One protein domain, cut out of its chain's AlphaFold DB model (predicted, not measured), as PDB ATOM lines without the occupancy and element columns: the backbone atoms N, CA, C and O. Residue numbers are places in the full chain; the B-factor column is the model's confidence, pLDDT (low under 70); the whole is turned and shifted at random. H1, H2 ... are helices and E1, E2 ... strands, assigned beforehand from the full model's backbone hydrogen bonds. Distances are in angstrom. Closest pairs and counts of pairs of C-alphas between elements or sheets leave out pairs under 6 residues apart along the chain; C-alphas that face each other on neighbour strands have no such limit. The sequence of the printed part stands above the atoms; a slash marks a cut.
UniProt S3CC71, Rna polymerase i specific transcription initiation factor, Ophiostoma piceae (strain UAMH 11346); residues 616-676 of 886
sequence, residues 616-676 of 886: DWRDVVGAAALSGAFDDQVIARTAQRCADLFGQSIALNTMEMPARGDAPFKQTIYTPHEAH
ATOM      1  N   ASP A 616      31.952  22.710  -9.418       73.81
ATOM      2  CA  ASP A 616      30.781  22.476 -10.242       73.81
ATOM      3  C   ASP A 616      30.499  20.975 -10.293       73.81
ATOM      4  O   ASP A 616      31.378  20.131 -10.100       73.81
ATOM      5  N   TRP A 617      29.247  20.615 -10.571       83.38
ATOM      6  CA  TRP A 617      28.847  19.209 -10.691       83.38
ATOM      7  C   TRP A 617      29.694  18.463 -11.742       83.38
ATOM      8  O   TRP A 617      29.961  17.272 -11.589       83.38
ATOM      9  N   ARG A 618      30.184  19.191 -12.756       81.75
ATOM     10  CA  ARG A 618      31.146  18.722 -13.759       81.75
ATOM     11  C   ARG A 618      32.467  18.262 -13.142       81.75
ATOM     12  O   ARG A 618      32.915  17.164 -13.454       81.75
ATOM     13  N   ASP A 619      33.044  19.042 -12.229       80.31
ATOM     14  CA  ASP A 619      34.305  18.705 -11.554       80.31
ATOM     15  C   ASP A 619      34.142  17.478 -10.655       80.31
ATOM     16  O   ASP A 619      35.042  16.648 -10.552       80.31
ATOM     17  N   VAL A 620      32.983  17.353  -9.997       83.94
ATOM     18  CA  VAL A 620      32.683  16.235  -9.090       83.94
ATOM     19  C   VAL A 620      32.526  14.926  -9.865       83.94
ATOM     20  O   VAL A 620      33.128  13.923  -9.488       83.94
ATOM     21  N   VAL A 621      31.766  14.927 -10.965       85.38
ATOM     22  CA  VAL A 621      31.592  13.727 -11.805       85.38
ATOM     23  C   VAL A 621      32.871  13.420 -12.602       85.38
ATOM     24  O   VAL A 621      33.227  12.253 -12.743       85.38
ATOM     25  N   GLY A 622      33.621  14.441 -13.035       81.25
ATOM     26  CA  GLY A 622      34.948  14.287 -13.641       81.25
ATOM     27  C   GLY A 622      35.964  13.641 -12.696       81.25
ATOM     28  O   GLY A 622      36.609  12.660 -13.058       81.25
ATOM     29  N   ALA A 623      36.057  14.122 -11.453       79.56
ATOM     30  CA  ALA A 623      36.911  13.516 -10.433       79.56
ATOM     31  C   ALA A 623      36.461  12.092 -10.060       79.56
ATOM     32  O   ALA A 623      37.307  11.235  -9.819       79.56
ATOM     33  N   ALA A 624      35.152  11.812 -10.049       81.94
ATOM     34  CA  ALA A 624      34.637  10.459  -9.840       81.94
ATOM     35  C   ALA A 624      35.064   9.504 -10.970       81.94
ATOM     36  O   ALA A 624      35.555   8.416 -10.673       81.94
ATOM     37  N   ALA A 625      34.964   9.929 -12.235       81.44
ATOM     38  CA  ALA A 625      35.408   9.153 -13.397       81.44
ATOM     39  C   ALA A 625      36.921   8.867 -13.373       81.44
ATOM     40  O   ALA A 625      37.340   7.732 -13.579       81.44
ATOM     41  N   LEU A 626      37.742   9.867 -13.033       76.38
ATOM     42  CA  LEU A 626      39.198   9.706 -12.914       76.38
ATOM     43  C   LEU A 626      39.635   8.893 -11.680       76.38
ATOM     44  O   LEU A 626      40.773   8.437 -11.623       76.38
ATOM     45  N   SER A 627      38.763   8.714 -10.681       76.75
ATOM     46  CA  SER A 627      39.106   8.006  -9.438       76.75
ATOM     47  C   SER A 627      39.150   6.480  -9.562       76.75
ATOM     48  O   SER A 627      39.666   5.824  -8.660       76.75
ATOM     49  N   GLY A 628      38.536   5.907 -10.606       67.31
ATOM     50  CA  GLY A 628      38.370   4.453 -10.773       67.31
ATOM     51  C   GLY A 628      37.551   3.748  -9.673       67.31
ATOM     52  O   GLY A 628      37.400   2.531  -9.704       67.31
ATOM     53  N   ALA A 629      37.020   4.484  -8.690       67.50
ATOM     54  CA  ALA A 629      36.359   3.937  -7.502       67.50
ATOM     55  C   ALA A 629      34.842   3.714  -7.670       67.50
ATOM     56  O   ALA A 629      34.172   3.281  -6.729       67.50
ATOM     57  N   PHE A 630      34.295   4.026  -8.847       78.88
ATOM     58  CA  PHE A 630      32.878   3.916  -9.184       78.88
ATOM     59  C   PHE A 630      32.710   3.175 -10.514       78.88
ATOM     60  O   PHE A 630      33.524   3.325 -11.417       78.88
ATOM     61  N   ASP A 631      31.632   2.401 -10.632       79.69
ATOM     62  CA  ASP A 631      31.229   1.726 -11.871       79.69
ATOM     63  C   ASP A 631      30.890   2.749 -12.972       79.69
ATOM     64  O   ASP A 631      30.093   3.668 -12.748       79.69
ATOM     65  N   ASP A 632      31.442   2.565 -14.174       81.19
ATOM     66  CA  ASP A 632      31.188   3.402 -15.353       81.19
ATOM     67  C   ASP A 632      29.692   3.534 -15.666       81.19
ATOM     68  O   ASP A 632      29.231   4.600 -16.077       81.19
ATOM     69  N   GLN A 633      28.886   2.497 -15.412       80.81
ATOM     70  CA  GLN A 633      27.435   2.573 -15.598       80.81
ATOM     71  C   GLN A 633      26.764   3.472 -14.549       80.81
ATOM     72  O   GLN A 633      25.707   4.047 -14.817       80.81
ATOM     73  N   VAL A 634      27.329   3.623 -13.348       83.94
ATOM     74  CA  VAL A 634      26.883   4.615 -12.350       83.94
ATOM     75  C   VAL A 634      27.329   6.018 -12.762       83.94
ATOM     76  O   VAL A 634      26.504   6.935 -12.738       83.94
ATOM     77  N   ILE A 635      28.579   6.181 -13.205       88.31
ATOM     78  CA  ILE A 635      29.117   7.458 -13.701       88.31
ATOM     79  C   ILE A 635      28.271   7.967 -14.876       88.31
ATOM     80  O   ILE A 635      27.732   9.067 -14.795       88.31
ATOM     81  N   ALA A 636      28.043   7.148 -15.907       83.50
ATOM     82  CA  ALA A 636      27.270   7.508 -17.096       83.50
ATOM     83  C   ALA A 636      25.822   7.920 -16.775       83.50
ATOM     84  O   ALA A 636      25.344   8.957 -17.238       83.50
ATOM     85  N   ARG A 637      25.116   7.150 -15.930       83.25
ATOM     86  CA  ARG A 637      23.744   7.489 -15.501       83.25
ATOM     87  C   ARG A 637      23.692   8.752 -14.638       83.25
ATOM     88  O   ARG A 637      22.683   9.454 -14.666       83.25
ATOM     89  N   THR A 638      24.746   9.041 -13.877       85.75
ATOM     90  CA  THR A 638      24.841  10.254 -13.050       85.75
ATOM     91  C   THR A 638      25.150  11.472 -13.917       85.75
ATOM     92  O   THR A 638      24.450  12.474 -13.820       85.75
ATOM     93  N   ALA A 639      26.114  11.353 -14.833       87.94
ATOM     94  CA  ALA A 639      26.465  12.367 -15.819       87.94
ATOM     95  C   ALA A 639      25.254  12.780 -16.665       87.94
ATOM     96  O   ALA A 639      24.962  13.970 -16.755       87.94
ATOM     97  N   GLN A 640      24.500  11.808 -17.194       86.31
ATOM     98  CA  GLN A 640      23.280  12.074 -17.959       86.31
ATOM     99  C   GLN A 640      22.222  12.798 -17.117       86.31
ATOM    100  O   GLN A 640      21.744  13.856 -17.511       86.31
ATOM    101  N   ARG A 641      21.902  12.291 -15.916       82.12
ATOM    102  CA  ARG A 641      20.899  12.917 -15.034       82.12
ATOM    103  C   ARG A 641      21.280  14.330 -14.609       82.12
ATOM    104  O   ARG A 641      20.402  15.178 -14.488       82.12
ATOM    105  N   CYS A 642      22.563  14.596 -14.366       82.81
ATOM    106  CA  CYS A 642      23.034  15.945 -14.077       82.81
ATOM    107  C   CYS A 642      22.990  16.837 -15.325       82.81
ATOM    108  O   CYS A 642      22.566  17.984 -15.210       82.81
ATOM    109  N   ALA A 643      23.327  16.316 -16.509       87.75
ATOM    110  CA  ALA A 643      23.188  17.061 -17.755       87.75
ATOM    111  C   ALA A 643      21.727  17.469 -18.007       87.75
ATOM    112  O   ALA A 643      21.456  18.653 -18.209       87.75
ATOM    113  N   ASP A 644      20.788  16.525 -17.883       83.75
ATOM    114  CA  ASP A 644      19.341  16.746 -18.000       83.75
ATOM    115  C   ASP A 644      18.825  17.774 -16.971       83.75
ATOM    116  O   ASP A 644      18.031  18.654 -17.303       83.75
ATOM    117  N   LEU A 645      19.279  17.683 -15.713       82.88
ATOM    118  CA  LEU A 645      18.785  18.505 -14.599       82.88
ATOM    119  C   LEU A 645      19.386  19.921 -14.560       82.88
ATOM    120  O   LEU A 645      18.726  20.844 -14.077       82.88
ATOM    121  N   PHE A 646      20.607  20.110 -15.066       76.12
ATOM    122  CA  PHE A 646      21.270  21.419 -15.145       76.12
ATOM    123  C   PHE A 646      21.217  22.057 -16.543       76.12
ATOM    124  O   PHE A 646      21.612  23.214 -16.686       76.12
ATOM    125  N   GLY A 647      20.730  21.346 -17.568       75.19
ATOM    126  CA  GLY A 647      20.684  21.826 -18.956       75.19
ATOM    127  C   GLY A 647      22.072  22.038 -19.571       75.19
ATOM    128  O   GLY A 647      22.259  22.919 -20.406       75.19
ATOM    129  N   GLN A 648      23.071  21.283 -19.111       80.56
ATOM    130  CA  GLN A 648      24.490  21.528 -19.365       80.56
ATOM    131  C   GLN A 648      25.189  20.231 -19.765       80.56
ATOM    132  O   GLN A 648      25.134  19.250 -19.034       80.56
ATOM    133  N   SER A 649      25.907  20.219 -20.886       80.06
ATOM    134  CA  SER A 649      26.699  19.050 -21.279       80.06
ATOM    135  C   SER A 649      27.928  18.838 -20.383       80.06
ATOM    136  O   SER A 649      28.428  19.777 -19.753       80.06
ATOM    137  N   ILE A 650      28.444  17.612 -20.346       82.19
ATOM    138  CA  ILE A 650      29.707  17.244 -19.698       82.19
ATOM    139  C   ILE A 650      30.464  16.256 -20.588       82.19
ATOM    140  O   ILE A 650      29.873  15.314 -21.108       82.19
ATOM    141  N   ALA A 651      31.767  16.465 -20.763       81.06
ATOM    142  CA  ALA A 651      32.657  15.491 -21.381       81.06
ATOM    143  C   ALA A 651      33.466  14.802 -20.278       81.06
ATOM    144  O   ALA A 651      34.148  15.478 -19.508       81.06
ATOM    145  N   LEU A 652      33.367  13.478 -20.186       80.44
ATOM    146  CA  LEU A 652      34.119  12.663 -19.238       80.44
ATOM    147  C   LEU A 652      35.158  11.845 -19.990       80.44
ATOM    148  O   LEU A 652      34.823  11.139 -20.934       80.44
ATOM    149  N   ASN A 653      36.410  11.919 -19.553       72.62
ATOM    150  CA  ASN A 653      37.462  11.046 -20.049       72.62
ATOM    151  C   ASN A 653      37.535   9.840 -19.109       72.62
ATOM    152  O   ASN A 653      38.095   9.963 -18.019       72.62
ATOM    153  N   THR A 654      36.965   8.697 -19.499       68.12
ATOM    154  CA  THR A 654      37.209   7.445 -18.771       68.12
ATOM    155  C   THR A 654      38.520   6.821 -19.251       68.12
ATOM    156  O   THR A 654      38.818   6.780 -20.450       68.12
ATOM    157  N   MET A 655      39.344   6.386 -18.294       51.53
ATOM    158  CA  MET A 655      40.634   5.750 -18.555       51.53
ATOM    159  C   MET A 655      40.442   4.233 -18.606       51.53
ATOM    160  O   MET A 655      40.506   3.541 -17.594       51.53
ATOM    161  N   GLU A 656      40.170   3.724 -19.803       57.41
ATOM    162  CA  GLU A 656      40.019   2.294 -20.068       57.41
ATOM    163  C   GLU A 656      41.415   1.671 -20.244       57.41
ATOM    164  O   GLU A 656      42.211   2.141 -21.057       57.41
ATOM    165  N   MET A 657      41.757   0.648 -19.450       42.41
ATOM    166  CA  MET A 657      43.094   0.037 -19.483       42.41
ATOM    167  C   MET A 657      43.285  -0.740 -20.805       42.41
ATOM    168  O   MET A 657      42.570  -1.719 -21.031       42.41
ATOM    169  N   PRO A 658      44.210  -0.333 -21.697       45.53
ATOM    170  CA  PRO A 658      44.144  -0.733 -23.099       45.53
ATOM    171  C   PRO A 658      44.650  -2.160 -23.341       45.53
ATOM    172  O   PRO A 658      45.844  -2.454 -23.239       45.53
ATOM    173  N   ALA A 659      43.750  -3.038 -23.784       50.62
ATOM    174  CA  ALA A 659      44.075  -4.367 -24.295       50.62
ATOM    175  C   ALA A 659      44.670  -4.301 -25.724       50.62
ATOM    176  O   ALA A 659      44.086  -4.822 -26.666       50.62
ATOM    177  N   ARG A 660      45.855  -3.678 -25.850       41.94
ATOM    178  CA  ARG A 660      46.646  -3.443 -27.084       41.94
ATOM    179  C   ARG A 660      45.953  -2.634 -28.197       41.94
ATOM    180  O   ARG A 660      45.174  -3.172 -28.970       41.94
ATOM    181  N   GLY A 661      46.426  -1.403 -28.409       50.75
ATOM    182  CA  GLY A 661      46.407  -0.748 -29.729       50.75
ATOM    183  C   GLY A 661      45.775   0.640 -29.758       50.75
ATOM    184  O   GLY A 661      46.397   1.569 -30.268       50.75
ATOM    185  N   ASP A 662      44.579   0.783 -29.192       50.28
ATOM    186  CA  ASP A 662      43.775   2.003 -29.316       50.28
ATOM    187  C   ASP A 662      44.036   3.048 -28.212       50.28
ATOM    188  O   ASP A 662      44.665   2.777 -27.186       50.28
ATOM    189  N   ALA A 663      43.583   4.283 -28.461       48.16
ATOM    190  CA  ALA A 663      43.943   5.465 -27.676       48.16
ATOM    191  C   ALA A 663      43.484   5.389 -26.197       48.16
ATOM    192  O   ALA A 663      42.336   5.032 -25.931       48.16
ATOM    193  N   PRO A 664      44.325   5.798 -25.221       54.62
ATOM    194  CA  PRO A 664      44.120   5.530 -23.790       54.62
ATOM    195  C   PRO A 664      43.089   6.442 -23.087       54.62
ATOM    196  O   PRO A 664      43.172   6.665 -21.880       54.62
ATOM    197  N   PHE A 665      42.134   7.016 -23.823       55.34
ATOM    198  CA  PHE A 665      41.097   7.901 -23.283       55.34
ATOM    199  C   PHE A 665      39.794   7.787 -24.080       55.34
ATOM    200  O   PHE A 665      39.716   8.167 -25.248       55.34
ATOM    201  N   LYS A 666      38.729   7.321 -23.422       65.62
ATOM    202  CA  LYS A 666      37.382   7.269 -23.992       65.62
ATOM    203  C   LYS A 666      36.619   8.517 -23.548       65.62
ATOM    204  O   LYS A 666      36.094   8.577 -22.441       65.62
ATOM    205  N   GLN A 667      36.604   9.548 -24.395       75.31
ATOM    206  CA  GLN A 667      35.879  10.788 -24.106       75.31
ATOM    207  C   GLN A 667      34.380  10.614 -24.398       75.31
ATOM    208  O   GLN A 667      33.947  10.666 -25.548       75.31
ATOM    209  N   THR A 668      33.571  10.420 -23.357       76.25
ATOM    210  CA  THR A 668      32.110  10.331 -23.454       76.25
ATOM    211  C   THR A 668      31.470  11.693 -23.187       76.25
ATOM    212  O   THR A 668      31.594  12.270 -22.105       76.25
ATOM    213  N   ILE A 669      30.788  12.242 -24.197       81.88
ATOM    214  CA  ILE A 669      30.086  13.527 -24.105       81.88
ATOM    215  C   ILE A 669      28.609  13.265 -23.804       81.88
ATOM    216  O   ILE A 669      27.866  12.797 -24.663       81.88
ATOM    217  N   TYR A 670      28.181  13.611 -22.594       81.88
ATOM    218  CA  TYR A 670      26.785  13.579 -22.176       81.88
ATOM    219  C   TYR A 670      26.176  14.953 -22.441       81.88
ATOM    220  O   TYR A 670      26.575  15.954 -21.839       81.88
ATOM    221  N   THR A 671      25.221  15.017 -23.361       79.44
ATOM    222  CA  THR A 671      24.369  16.188 -23.594       79.44
ATOM    223  C   THR A 671      23.043  16.024 -22.845       79.44
ATOM    224  O   THR A 671      22.606  14.891 -22.644       79.44
ATOM    225  N   PRO A 672      22.381  17.117 -22.420       74.25
ATOM    226  CA  PRO A 672      21.015  17.027 -21.903       74.25
ATOM    227  C   PRO A 672      20.101  16.372 -22.944       74.25
ATOM    228  O   PRO A 672      20.059  16.798 -24.098       74.25
ATOM    229  N   HIS A 673      19.356  15.347 -22.540       56.59
ATOM    230  CA  HIS A 673      18.364  14.711 -23.394       56.59
ATOM    231  C   HIS A 673      17.183  15.673 -23.591       56.59
ATOM    232  O   HIS A 673      16.539  16.065 -22.619       56.59
ATOM    233  N   GLU A 674      16.832  16.013 -24.839       48.75
ATOM    234  CA  GLU A 674      15.756  16.971 -25.174       48.75
ATOM    235  C   GLU A 674      14.325  16.426 -24.954       48.75
ATOM    236  O   GLU A 674      13.414  16.568 -25.775       48.75
ATOM    237  N   ALA A 675      14.079  15.815 -23.796       45.34
ATOM    238  CA  ALA A 675      12.729  15.588 -23.317       45.34
ATOM    239  C   ALA A 675      12.121  16.930 -22.860       45.34
ATOM    240  O   ALA A 675      12.700  17.637 -22.042       45.34
ATOM    241  N   HIS A 676      10.906  17.227 -23.340       43.09
ATOM    242  CA  HIS A 676      10.033  18.348 -22.929       43.09
ATOM    243  C   HIS A 676      10.073  19.685 -23.707       43.09
ATOM    244  O   HIS A 676       9.569  20.688 -23.199       43.09
TER     245      HIS A 676
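AT A GLANCE: This is residues 616 to 676 of the 886 residues of the protein "Rna polymerase i specific transcription initiation factor" of Ophiostoma piceae (strain UAMH 11346) (UniProt S3CC71). Picture two hairpins packed together, a strand hairpin of E1 and E2 and a helical hairpin of H1 and H2, with H1 next to E1 and H2 reaching both strands. The long link between the strands, which reaches out to Arg 660, and the tail that ends at His 676 make the two ends of the longest axis. The printed part has 61 residues, with two named helices and two named strands in the order H1, H2, E1, E2; the sheet, in the order E1 - E2, is antiparallel, and the class is mixed, helices and strands. The whole is only just compact, close to loose, with a radius of gyration of the C-alphas of 12.3 A, and it spans 43 by 20 by 17 A.

IN THESE COORDINATES: Begin at the sheet and find C-alpha 650 at (29.707, 17.244, -19.698); from there strand E1 runs over residues 650 to 654, 12.4 A long. Strand E2, residues 666 to 670, is 12.5 A long and ends at C-alpha 670, (26.785, 13.579, -22.176). Now go back to residues 632 to 646 for H2, the longest helix, 20.6 A from first to last C-alpha. Helix H1, residues 617 to 626, begins at C-alpha 617, (28.847, 19.209, -10.691), and is 14.2 A long.

HOW THE PARTS SIT: Look first at E1 and E2, an antiparallel hairpin with 156 degrees between the strands' directions. You will find N 652 and O 668 within hydrogen-bond range at 2.9 A, and N 668 and O 652 at 2.8 A. The C-alphas of Ala 651 and Ile 669 face each other at 4.2 A. Walk outward to H1, whose closest C-alpha pair with E1 is Gly 622 and Leu 652, 5.9 A apart. H1 and E2 are apart. For H2 and E2 the closest C-alphas are those of Gln 640 and Tyr 670, at 5.7 A; for H2 and E1 they are those of Ala 643 and Ile 650, at 6.8 A. H1 and H2 touch, closest at the C-alphas of Ala 625 and Ile 635, 6.5 A apart. They form a helical hairpin and run opposite ways at a shallow tilt of 10 degrees. In H1 and H2 every O i to N i+4 pair is within hydrogen-bond range.

THE WHOLE: The two C-alphas farthest apart are those of Arg 660 and His 676, at 42.8 A. Residues 616 to 676 are printed without a cut. The links from H1 to H2 and from H2 to E1 are tight, while E1 to E2 is a long link of 11 residues. Read the B-factor column for confidence: the mean pLDDT of the printed part is 72.3, and residues 628 to 629, 654 to 666 and 673 to 676 are under 70.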